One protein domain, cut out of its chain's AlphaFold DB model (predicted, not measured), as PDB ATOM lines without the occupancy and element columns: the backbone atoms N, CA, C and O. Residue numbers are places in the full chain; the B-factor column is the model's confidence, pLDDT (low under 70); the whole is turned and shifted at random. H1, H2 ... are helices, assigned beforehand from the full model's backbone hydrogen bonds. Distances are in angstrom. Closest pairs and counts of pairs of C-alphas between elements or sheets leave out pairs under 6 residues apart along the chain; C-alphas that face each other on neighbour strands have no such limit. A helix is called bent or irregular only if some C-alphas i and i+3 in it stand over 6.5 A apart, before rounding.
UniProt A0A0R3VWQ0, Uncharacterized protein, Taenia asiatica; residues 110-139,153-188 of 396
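This is residues 110 to 139 and 153 to 188 of the 396 residues of an uncharacterized protein of Taenia asiatica (UniProt A0A0R3VWQ0). Two long helices, H1 and then H2, lie side by side and run opposite ways, making a rod. They meet lightly, along part of their length, and the far end of H2 with the last residues, 179 to 188, sticks out beyond H1. The printed part has 66 residues, 64 of them in these two helices, with no named strand: the class is all helix. It is only just loose, close to extended, with a radius of gyration of the C-alphas of 16.2 A and spans of 56 by 21 by 12 A.

H1, residues 110 to 139, begins at C-alpha 110 (142.501, 126.742, 146.693) and is 43.5 A long. It is neither bent nor irregular, but only just: C-alphas 116 and 119 are 6.2 A apart. H2, residues 153 to 186, is 49.4 A long and ends at C-alpha 186 (151.008, 132.614, 131.052).

H1 and H2 only just touch, with 3 pairs of C-alphas within 8 A, through residues 120 to 130 and 160 to 171 alone. Their closest C-alphas, those of Leu 123 and Phe 167, are 7.4 A apart. Their lines stand at a shallow tilt of 17 degrees, opposite ways. In H2 every O i to N i+4 pair is within hydrogen-bond range; in H1, 24 of 26 are.

The two C-alphas farthest apart, those of His 139 and Ile 188, are 56.3 A apart. Residues 140 to 152 are not printed, and C-alphas 139 and 153 are 13.8 A apart across this cut. The mean pLDDT of the printed part is 72.1; residues 110 to 119, 139, 167 and 181 to 188 are under 70.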
ATOM      1  N   ARG A 110     143.243 127.810 146.020       54.78
ATOM      2  CA  ARG A 110     142.501 126.742 146.693       54.78
ATOM      3  C   ARG A 110     141.044 126.627 146.224       54.78
ATOM      4  O   ARG A 110     140.578 125.517 146.029       54.78
ATOM      5  N   GLN A 111     140.352 127.741 145.997       61.47
ATOM      6  CA  GLN A 111     138.966 127.771 145.513       61.47
ATOM      7  C   GLN A 111     138.863 127.216 144.083       61.47
ATOM      8  O   GLN A 111     138.042 126.345 143.829       61.47
ATOM      9  N   LEU A 112     139.758 127.621 143.170       62.12
ATOM     10  CA  LEU A 112     139.760 127.114 141.788       62.12
ATOM     11  C   LEU A 112     140.064 125.607 141.703       62.12
ATOM     12  O   LEU A 112     139.476 124.903 140.888       62.12
ATOM     13  N   TYR A 113     140.968 125.115 142.556       62.69
ATOM     14  CA  TYR A 113     141.274 123.686 142.654       62.69
ATOM     15  C   TYR A 113     140.079 122.885 143.186       62.69
ATOM     16  O   TYR A 113     139.751 121.835 142.641       62.69
ATOM     17  N   LEU A 114     139.385 123.400 144.206       61.81
ATOM     18  CA  LEU A 114     138.176 122.764 144.726       61.81
ATOM     19  C   LEU A 114     137.096 122.665 143.638       61.81
ATOM     20  O   LEU A 114     136.593 121.571 143.413       61.81
ATOM     21  N   PHE A 115     136.839 123.727 142.865       64.31
ATOM     22  CA  PHE A 115     135.926 123.649 141.713       64.31
ATOM     23  C   PHE A 115     136.395 122.652 140.636       64.31
ATOM     24  O   PHE A 115     135.576 121.943 140.066       64.31
ATOM     25  N   SER A 116     137.708 122.533 140.393       65.31
ATOM     26  CA  SER A 116     138.253 121.589 139.399       65.31
ATOM     27  C   SER A 116     138.114 120.109 139.762       65.31
ATOM     28  O   SER A 116     138.146 119.262 138.874       65.31
ATOM     29  N   VAL A 117     137.979 119.792 141.053       67.44
ATOM     30  CA  VAL A 117     137.921 118.411 141.558       67.44
ATOM     31  C   VAL A 117     136.498 118.016 141.957       67.44
ATOM     32  O   VAL A 117     136.102 116.874 141.733       67.44
ATOM     33  N   PHE A 118     135.704 118.941 142.507       63.62
ATOM     34  CA  PHE A 118     134.338 118.658 142.968       63.62
ATOM     35  C   PHE A 118     133.333 118.474 141.818       63.62
ATOM     36  O   PHE A 118     132.467 117.606 141.901       63.62
ATOM     37  N   GLU A 119     133.466 119.217 140.717       69.50
ATOM     38  CA  GLU A 119     132.557 119.077 139.571       69.50
ATOM     39  C   GLU A 119     132.682 117.695 138.884       69.50
ATOM     40  O   GLU A 119     131.694 116.973 138.798       69.50
ATOM     41  N   PRO A 120     133.870 117.213 138.463       71.19
ATOM     42  CA  PRO A 120     133.962 115.927 137.762       71.19
ATOM     43  C   PRO A 120     133.677 114.714 138.660       71.19
ATOM     44  O   PRO A 120     133.187 113.690 138.181       71.19
ATOM     45  N   THR A 121     133.951 114.809 139.964       75.25
ATOM     46  CA  THR A 121     133.657 113.723 140.913       75.25
ATOM     47  C   THR A 121     132.158 113.573 141.158       75.25
ATOM     48  O   THR A 121     131.658 112.450 141.200       75.25
ATOM     49  N   THR A 122     131.418 114.680 141.236       73.56
ATOM     50  CA  THR A 122     129.952 114.638 141.340       73.56
ATOM     51  C   THR A 122     129.298 114.105 140.060       73.56
ATOM     52  O   THR A 122     128.360 113.313 140.151       73.56
ATOM     53  N   LEU A 123     129.845 114.418 138.876       72.38
ATOM     54  CA  LEU A 123     129.383 113.858 137.596       72.38
ATOM     55  C   LEU A 123     129.606 112.346 137.477       72.38
ATOM     56  O   LEU A 123     128.724 111.631 137.000       72.38
ATOM     57  N   LEU A 124     130.752 111.845 137.943       79.25
ATOM     58  CA  LEU A 124     131.042 110.410 137.948       79.25
ATOM     59  C   LEU A 124     130.071 109.647 138.858       79.25
ATOM     60  O   LEU A 124     129.540 108.611 138.467       79.25
ATOM     61  N   LEU A 125     129.793 110.178 140.051       80.19
ATOM     62  CA  LEU A 125     128.854 109.560 140.990       80.19
ATOM     63  C   LEU A 125     127.415 109.563 140.454       80.19
ATOM     64  O   LEU A 125     126.719 108.558 140.586       80.19
ATOM     65  N   ALA A 126     126.984 110.644 139.798       79.44
ATOM     66  CA  ALA A 126     125.673 110.709 139.154       79.44
ATOM     67  C   ALA A 126     125.544 109.691 138.005       79.44
ATOM     68  O   ALA A 126     124.541 108.984 137.919       79.44
ATOM     69  N   ALA A 127     126.575 109.554 137.164       79.62
ATOM     70  CA  ALA A 127     126.594 108.571 136.081       79.62
ATOM     71  C   ALA A 127     126.536 107.125 136.605       79.62
ATOM     72  O   ALA A 127     125.787 106.305 136.074       79.62
ATOM     73  N   LEU A 128     127.271 106.817 137.680       82.00
ATOM     74  CA  LEU A 128     127.240 105.502 138.327       82.00
ATOM     75  C   LEU A 128     125.876 105.197 138.962       82.00
ATOM     76  O   LEU A 128     125.404 104.066 138.872       82.00
ATOM     77  N   ALA A 129     125.215 106.197 139.553       80.88
ATOM     78  CA  ALA A 129     123.873 106.043 140.113       80.88
ATOM     79  C   ALA A 129     122.817 105.777 139.025       80.88
ATOM     80  O   ALA A 129     121.970 104.898 139.187       80.88
ATOM     81  N   ILE A 130     122.897 106.485 137.892       79.94
ATOM     82  CA  ILE A 130     122.022 106.252 136.734       79.94
ATOM     83  C   ILE A 130     122.266 104.854 136.152       79.94
ATOM     84  O   ILE A 130     121.312 104.126 135.884       79.94
ATOM     85  N   TRP A 131     123.531 104.446 136.005       83.56
ATOM     86  CA  TRP A 131     123.887 103.110 135.528       83.56
ATOM     87  C   TRP A 131     123.357 102.008 136.452       83.56
ATOM     88  O   TRP A 131     122.734 101.063 135.972       83.56
ATOM     89  N   TRP A 132     123.519 102.160 137.772       81.31
ATOM     90  CA  TRP A 132     122.944 101.247 138.765       81.31
ATOM     91  C   TRP A 132     121.426 101.155 138.602       81.31
ATOM     92  O   TRP A 132     120.878 100.052 138.535       81.31
ATOM     93  N   PHE A 133     120.727 102.291 138.520       81.00
ATOM     94  CA  PHE A 133     119.270 102.312 138.393       81.00
ATOM     95  C   PHE A 133     118.805 101.563 137.138       81.00
ATOM     96  O   PHE A 133     117.967 100.669 137.233       81.00
ATOM     97  N   VAL A 134     119.417 101.836 135.982       78.62
ATOM     98  CA  VAL A 134     119.118 101.129 134.727       78.62
ATOM     99  C   VAL A 134     119.440  99.637 134.834       78.62
ATOM    100  O   VAL A 134     118.644  98.817 134.381       78.62
ATOM    101  N   PHE A 135     120.558  99.260 135.458       78.38
ATOM    102  CA  PHE A 135     120.953  97.862 135.650       78.38
ATOM    103  C   PHE A 135     119.958  97.099 136.536       78.38
ATOM    104  O   PHE A 135     119.470  96.038 136.150       78.38
ATOM    105  N   THR A 136     119.600  97.661 137.694       77.69
ATOM    106  CA  THR A 136     118.614  97.057 138.608       77.69
ATOM    107  C   THR A 136     117.228  96.955 137.988       77.69
ATOM    108  O   THR A 136     116.575  95.928 138.152       77.69
ATOM    109  N   PHE A 137     116.807  97.970 137.232       73.19
ATOM    110  CA  PHE A 137     115.543  97.955 136.504       73.19
ATOM    111  C   PHE A 137     115.551  96.918 135.370       73.19
ATOM    112  O   PHE A 137     114.602  96.161 135.206       73.19
ATOM    113  N   SER A 138     116.651  96.814 134.622       71.38
ATOM    114  CA  SER A 138     116.792  95.812 133.558       71.38
ATOM    115  C   SER A 138     116.744  94.392 134.129       71.38
ATOM    116  O   SER A 138     116.059  93.525 133.587       71.38
ATOM    117  N   HIS A 139     117.408  94.159 135.266       69.88
ATOM    118  CA  HIS A 139     117.424  92.852 135.913       69.88
ATOM    119  C   HIS A 139     116.073  92.482 136.542       69.88
ATOM    120  O   HIS A 139     115.670  91.324 136.466       69.88
ATOM    121  N   LEU A 153     109.856 103.671 129.726       73.31
ATOM    122  CA  LEU A 153     111.260 103.360 129.441       73.31
ATOM    123  C   LEU A 153     111.856 104.311 128.401       73.31
ATOM    124  O   LEU A 153     113.004 104.733 128.532       73.31
ATOM    125  N   TYR A 154     111.064 104.688 127.397       71.56
ATOM    126  CA  TYR A 154     111.490 105.624 126.362       71.56
ATOM    127  C   TYR A 154     111.694 107.037 126.929       71.56
ATOM    128  O   TYR A 154     112.716 107.672 126.675       71.56
ATOM    129  N   VAL A 155     110.772 107.498 127.782       74.00
ATOM    130  CA  VAL A 155     110.901 108.784 128.487       74.00
ATOM    131  C   VAL A 155     112.118 108.785 129.418       74.00
ATOM    132  O   VAL A 155     112.884 109.748 129.414       74.00
ATOM    133  N   ALA A 156     112.354 107.702 130.167       73.81
ATOM    134  CA  ALA A 156     113.527 107.584 131.030       73.81
ATOM    135  C   ALA A 156     114.842 107.645 130.232       73.81
ATOM    136  O   ALA A 156     115.757 108.375 130.615       73.81
ATOM    137  N   ALA A 157     114.922 106.954 129.090       75.31
ATOM    138  CA  ALA A 157     116.091 106.991 128.213       75.31
ATOM    139  C   ALA A 157     116.360 108.402 127.658       75.31
ATOM    140  O   ALA A 157     117.506 108.851 127.636       75.31
ATOM    141  N   ILE A 158     115.308 109.130 127.276       75.31
ATOM    142  CA  ILE A 158     115.412 110.516 126.803       75.31
ATOM    143  C   ILE A 158     115.936 111.442 127.909       75.31
ATOM    144  O   ILE A 158     116.846 112.235 127.668       75.31
ATOM    145  N   VAL A 159     115.412 111.329 129.132       76.69
ATOM    146  CA  VAL A 159     115.862 112.146 130.275       76.69
ATOM    147  C   VAL A 159     117.329 111.860 130.612       76.69
ATOM    148  O   VAL A 159     118.106 112.790 130.848       76.69
ATOM    149  N   VAL A 160     117.747 110.593 130.570       78.19
ATOM    150  CA  VAL A 160     119.152 110.203 130.763       78.19
ATOM    151  C   VAL A 160     120.048 110.779 129.661       78.19
ATOM    152  O   VAL A 160     121.119 111.307 129.954       78.19
ATOM    153  N   ALA A 161     119.603 110.763 128.403       75.69
ATOM    154  CA  ALA A 161     120.362 111.348 127.302       75.69
ATOM    155  C   ALA A 161     120.526 112.872 127.465       75.69
ATOM    156  O   ALA A 161     121.642 113.383 127.384       75.69
ATOM    157  N   PHE A 162     119.450 113.610 127.753       72.56
ATOM    158  CA  PHE A 162     119.516 115.068 127.920       72.56
ATOM    159  C   PHE A 162     120.365 115.497 129.116       72.56
ATOM    160  O   PHE A 162     121.136 116.453 129.008       72.56
ATOM    161  N   THR A 163     120.260 114.784 130.239       74.62
ATOM    162  CA  THR A 163     121.108 115.051 131.407       74.62
ATOM    163  C   THR A 163     122.579 114.803 131.077       74.62
ATOM    164  O   THR A 163     123.404 115.674 131.344       74.62
ATOM    165  N   PHE A 164     122.908 113.702 130.393       76.94
ATOM    166  CA  PHE A 164     124.267 113.430 129.920       76.94
ATOM    167  C   PHE A 164     124.817 114.560 129.034       76.94
ATOM    168  O   PHE A 164     125.896 115.087 129.309       76.94
ATOM    169  N   PHE A 165     124.065 115.002 128.021       75.56
ATOM    170  CA  PHE A 165     124.510 116.076 127.126       75.56
ATOM    171  C   PHE A 165     124.665 117.429 127.833       75.56
ATOM    172  O   PHE A 165     125.624 118.152 127.560       75.56
ATOM    173  N   HIS A 166     123.774 117.761 128.770       76.50
ATOM    174  CA  HIS A 166     123.893 118.972 129.582       76.50
ATOM    175  C   HIS A 166     125.198 118.974 130.394       76.50
ATOM    176  O   HIS A 166     125.931 119.962 130.403       76.50
ATOM    177  N   PHE A 167     125.540 117.842 131.013       69.19
ATOM    178  CA  PHE A 167     126.769 117.708 131.792       69.19
ATOM    179  C   PHE A 167     128.039 117.715 130.938       69.19
ATOM    180  O   PHE A 167     129.021 118.355 131.319       69.19
ATOM    181  N   VAL A 168     128.017 117.093 129.755       77.25
ATOM    182  CA  VAL A 168     129.113 117.211 128.778       77.25
ATOM    183  C   VAL A 168     129.316 118.676 128.373       77.25
ATOM    184  O   VAL A 168     130.451 119.148 128.325       77.25
ATOM    185  N   GLY A 169     128.231 119.427 128.155       73.62
ATOM    186  CA  GLY A 169     128.287 120.859 127.853       73.62
ATOM    187  C   GLY A 169     128.939 121.686 128.964       73.62
ATOM    188  O   GLY A 169     129.835 122.489 128.692       73.62
ATOM    189  N   LEU A 170     128.556 121.453 130.224       73.19
ATOM    190  CA  LEU A 170     129.171 122.119 131.379       73.19
ATOM    191  C   LEU A 170     130.661 121.778 131.516       73.19
ATOM    192  O   LEU A 170     131.474 122.672 131.752       73.19
ATOM    193  N   PHE A 171     131.037 120.516 131.290       73.31
ATOM    194  CA  PHE A 171     132.431 120.078 131.330       73.31
ATOM    195  C   PHE A 171     133.287 120.747 130.244       73.31
ATOM    196  O   PHE A 171     134.381 121.239 130.525       73.31
ATOM    197  N   VAL A 172     132.774 120.849 129.014       75.50
ATOM    198  CA  VAL A 172     133.456 121.557 127.919       75.50
ATOM    199  C   VAL A 172     133.591 123.052 128.229       75.50
ATOM    200  O   VAL A 172     134.680 123.609 128.078       75.50
ATOM    201  N   CYS A 173     132.530 123.703 128.716       72.38
ATOM    202  CA  CYS A 173     132.576 125.103 129.153       72.38
ATOM    203  C   CYS A 173     133.633 125.330 130.242       72.38
ATOM    204  O   CYS A 173     134.373 126.316 130.195       72.38
ATOM    205  N   TRP A 174     133.744 124.398 131.189       75.88
ATOM    206  CA  TRP A 174     134.746 124.441 132.242       75.88
ATOM    207  C   TRP A 174     136.176 124.287 131.702       75.88
ATOM    208  O   TRP A 174     137.038 125.092 132.060       75.88
ATOM    209  N   ILE A 175     136.430 123.343 130.785       70.62
ATOM    210  CA  ILE A 175     137.735 123.204 130.108       70.62
ATOM    211  C   ILE A 175     138.108 124.504 129.394       70.62
ATOM    212  O   ILE A 175     139.221 125.001 129.555       70.62
ATOM    213  N   VAL A 176     137.177 125.095 128.639       75.81
ATOM    214  CA  VAL A 176     137.416 126.355 127.920       75.81
ATOM    215  C   VAL A 176     137.735 127.490 128.894       75.81
ATOM    216  O   VAL A 176     138.685 128.246 128.671       75.81
ATOM    217  N   TYR A 177     136.983 127.599 129.992       74.12
ATOM    218  CA  TYR A 177     137.238 128.583 131.041       74.12
ATOM    219  C   TYR A 177     138.619 128.386 131.684       74.12
ATOM    220  O   TYR A 177     139.378 129.346 131.824       74.12
ATOM    221  N   PHE A 178     138.986 127.144 132.007       71.75
ATOM    222  CA  PHE A 178     140.283 126.809 132.590       71.75
ATOM    223  C   PHE A 178     141.441 127.093 131.625       71.75
ATOM    224  O   PHE A 178     142.420 127.723 132.018       71.75
ATOM    225  N   CYS A 179     141.322 126.718 130.347       70.50
ATOM    226  CA  CYS A 179     142.314 127.030 129.317       70.50
ATOM    227  C   CYS A 179     142.475 128.543 129.119       70.50
ATOM    228  O   CYS A 179     143.597 129.030 128.971       70.50
ATOM    229  N   LYS A 180     141.373 129.306 129.148       74.38
ATOM    230  CA  LYS A 180     141.417 130.772 129.099       74.38
ATOM    231  C   LYS A 180     142.156 131.338 130.311       74.38
ATOM    232  O   LYS A 180     143.058 132.155 130.136       74.38
ATOM    233  N   TYR A 181     141.832 130.859 131.508       68.44
ATOM    234  CA  TYR A 181     142.499 131.258 132.745       68.44
ATOM    235  C   TYR A 181     144.001 130.919 132.732       68.44
ATOM    236  O   TYR A 181     144.835 131.740 133.109       68.44
ATOM    237  N   GLU A 182     144.379 129.733 132.249       67.62
ATOM    238  CA  GLU A 182     145.780 129.317 132.155       67.62
ATOM    239  C   GLU A 182     146.554 130.133 131.107       67.62
ATOM    240  O   GLU A 182     147.699 130.526 131.344       67.62
ATOM    241  N   LYS A 183     145.915 130.462 129.977       65.50
ATOM    242  CA  LYS A 183     146.471 131.359 128.958       65.50
ATOM    243  C   LYS A 183     146.689 132.763 129.520       65.50
ATOM    244  O   LYS A 183     147.775 133.307 129.353       65.50
ATOM    245  N   GLU A 184     145.708 133.325 130.223       61.75
ATOM    246  CA  GLU A 184     145.833 134.628 130.893       61.75
ATOM    247  C   GLU A 184     146.934 134.610 131.968       61.75
ATOM    248  O   GLU A 184     147.710 135.560 132.066       61.75
ATOM    249  N   ARG A 185     147.106 133.498 132.695       60.59
ATOM    250  CA  ARG A 185     148.217 133.299 133.640       60.59
ATOM    251  C   ARG A 185     149.586 133.296 132.958       60.59
ATOM    252  O   ARG A 185     150.517 133.898 133.485       60.59
ATOM    253  N   ARG A 186     149.739 132.621 131.811       58.69
ATOM    254  CA  ARG A 186     151.008 132.614 131.052       58.69
ATOM    255  C   ARG A 186     151.343 133.983 130.454       58.69
ATOM    256  O   ARG A 186     152.506 134.251 130.187       58.69
ATOM    257  N   GLN A 187     150.337 134.833 130.258       55.00
ATOM    258  CA  GLN A 187     150.489 136.208 129.778       55.00
ATOM    259  C   GLN A 187     150.785 137.213 130.906       55.00
ATOM    260  O   GLN A 187     150.939 138.399 130.620       55.00
ATOM    261  N   ILE A 188     150.886 136.780 132.175       59.84
ATOM    262  CA  ILE A 188     151.421 137.630 133.248       59.84
ATOM    263  C   ILE A 188     152.905 137.838 132.960       59.84
ATOM    264  O   ILE A 188     153.766 137.040 133.327       59.84
TER     265      ILE A 188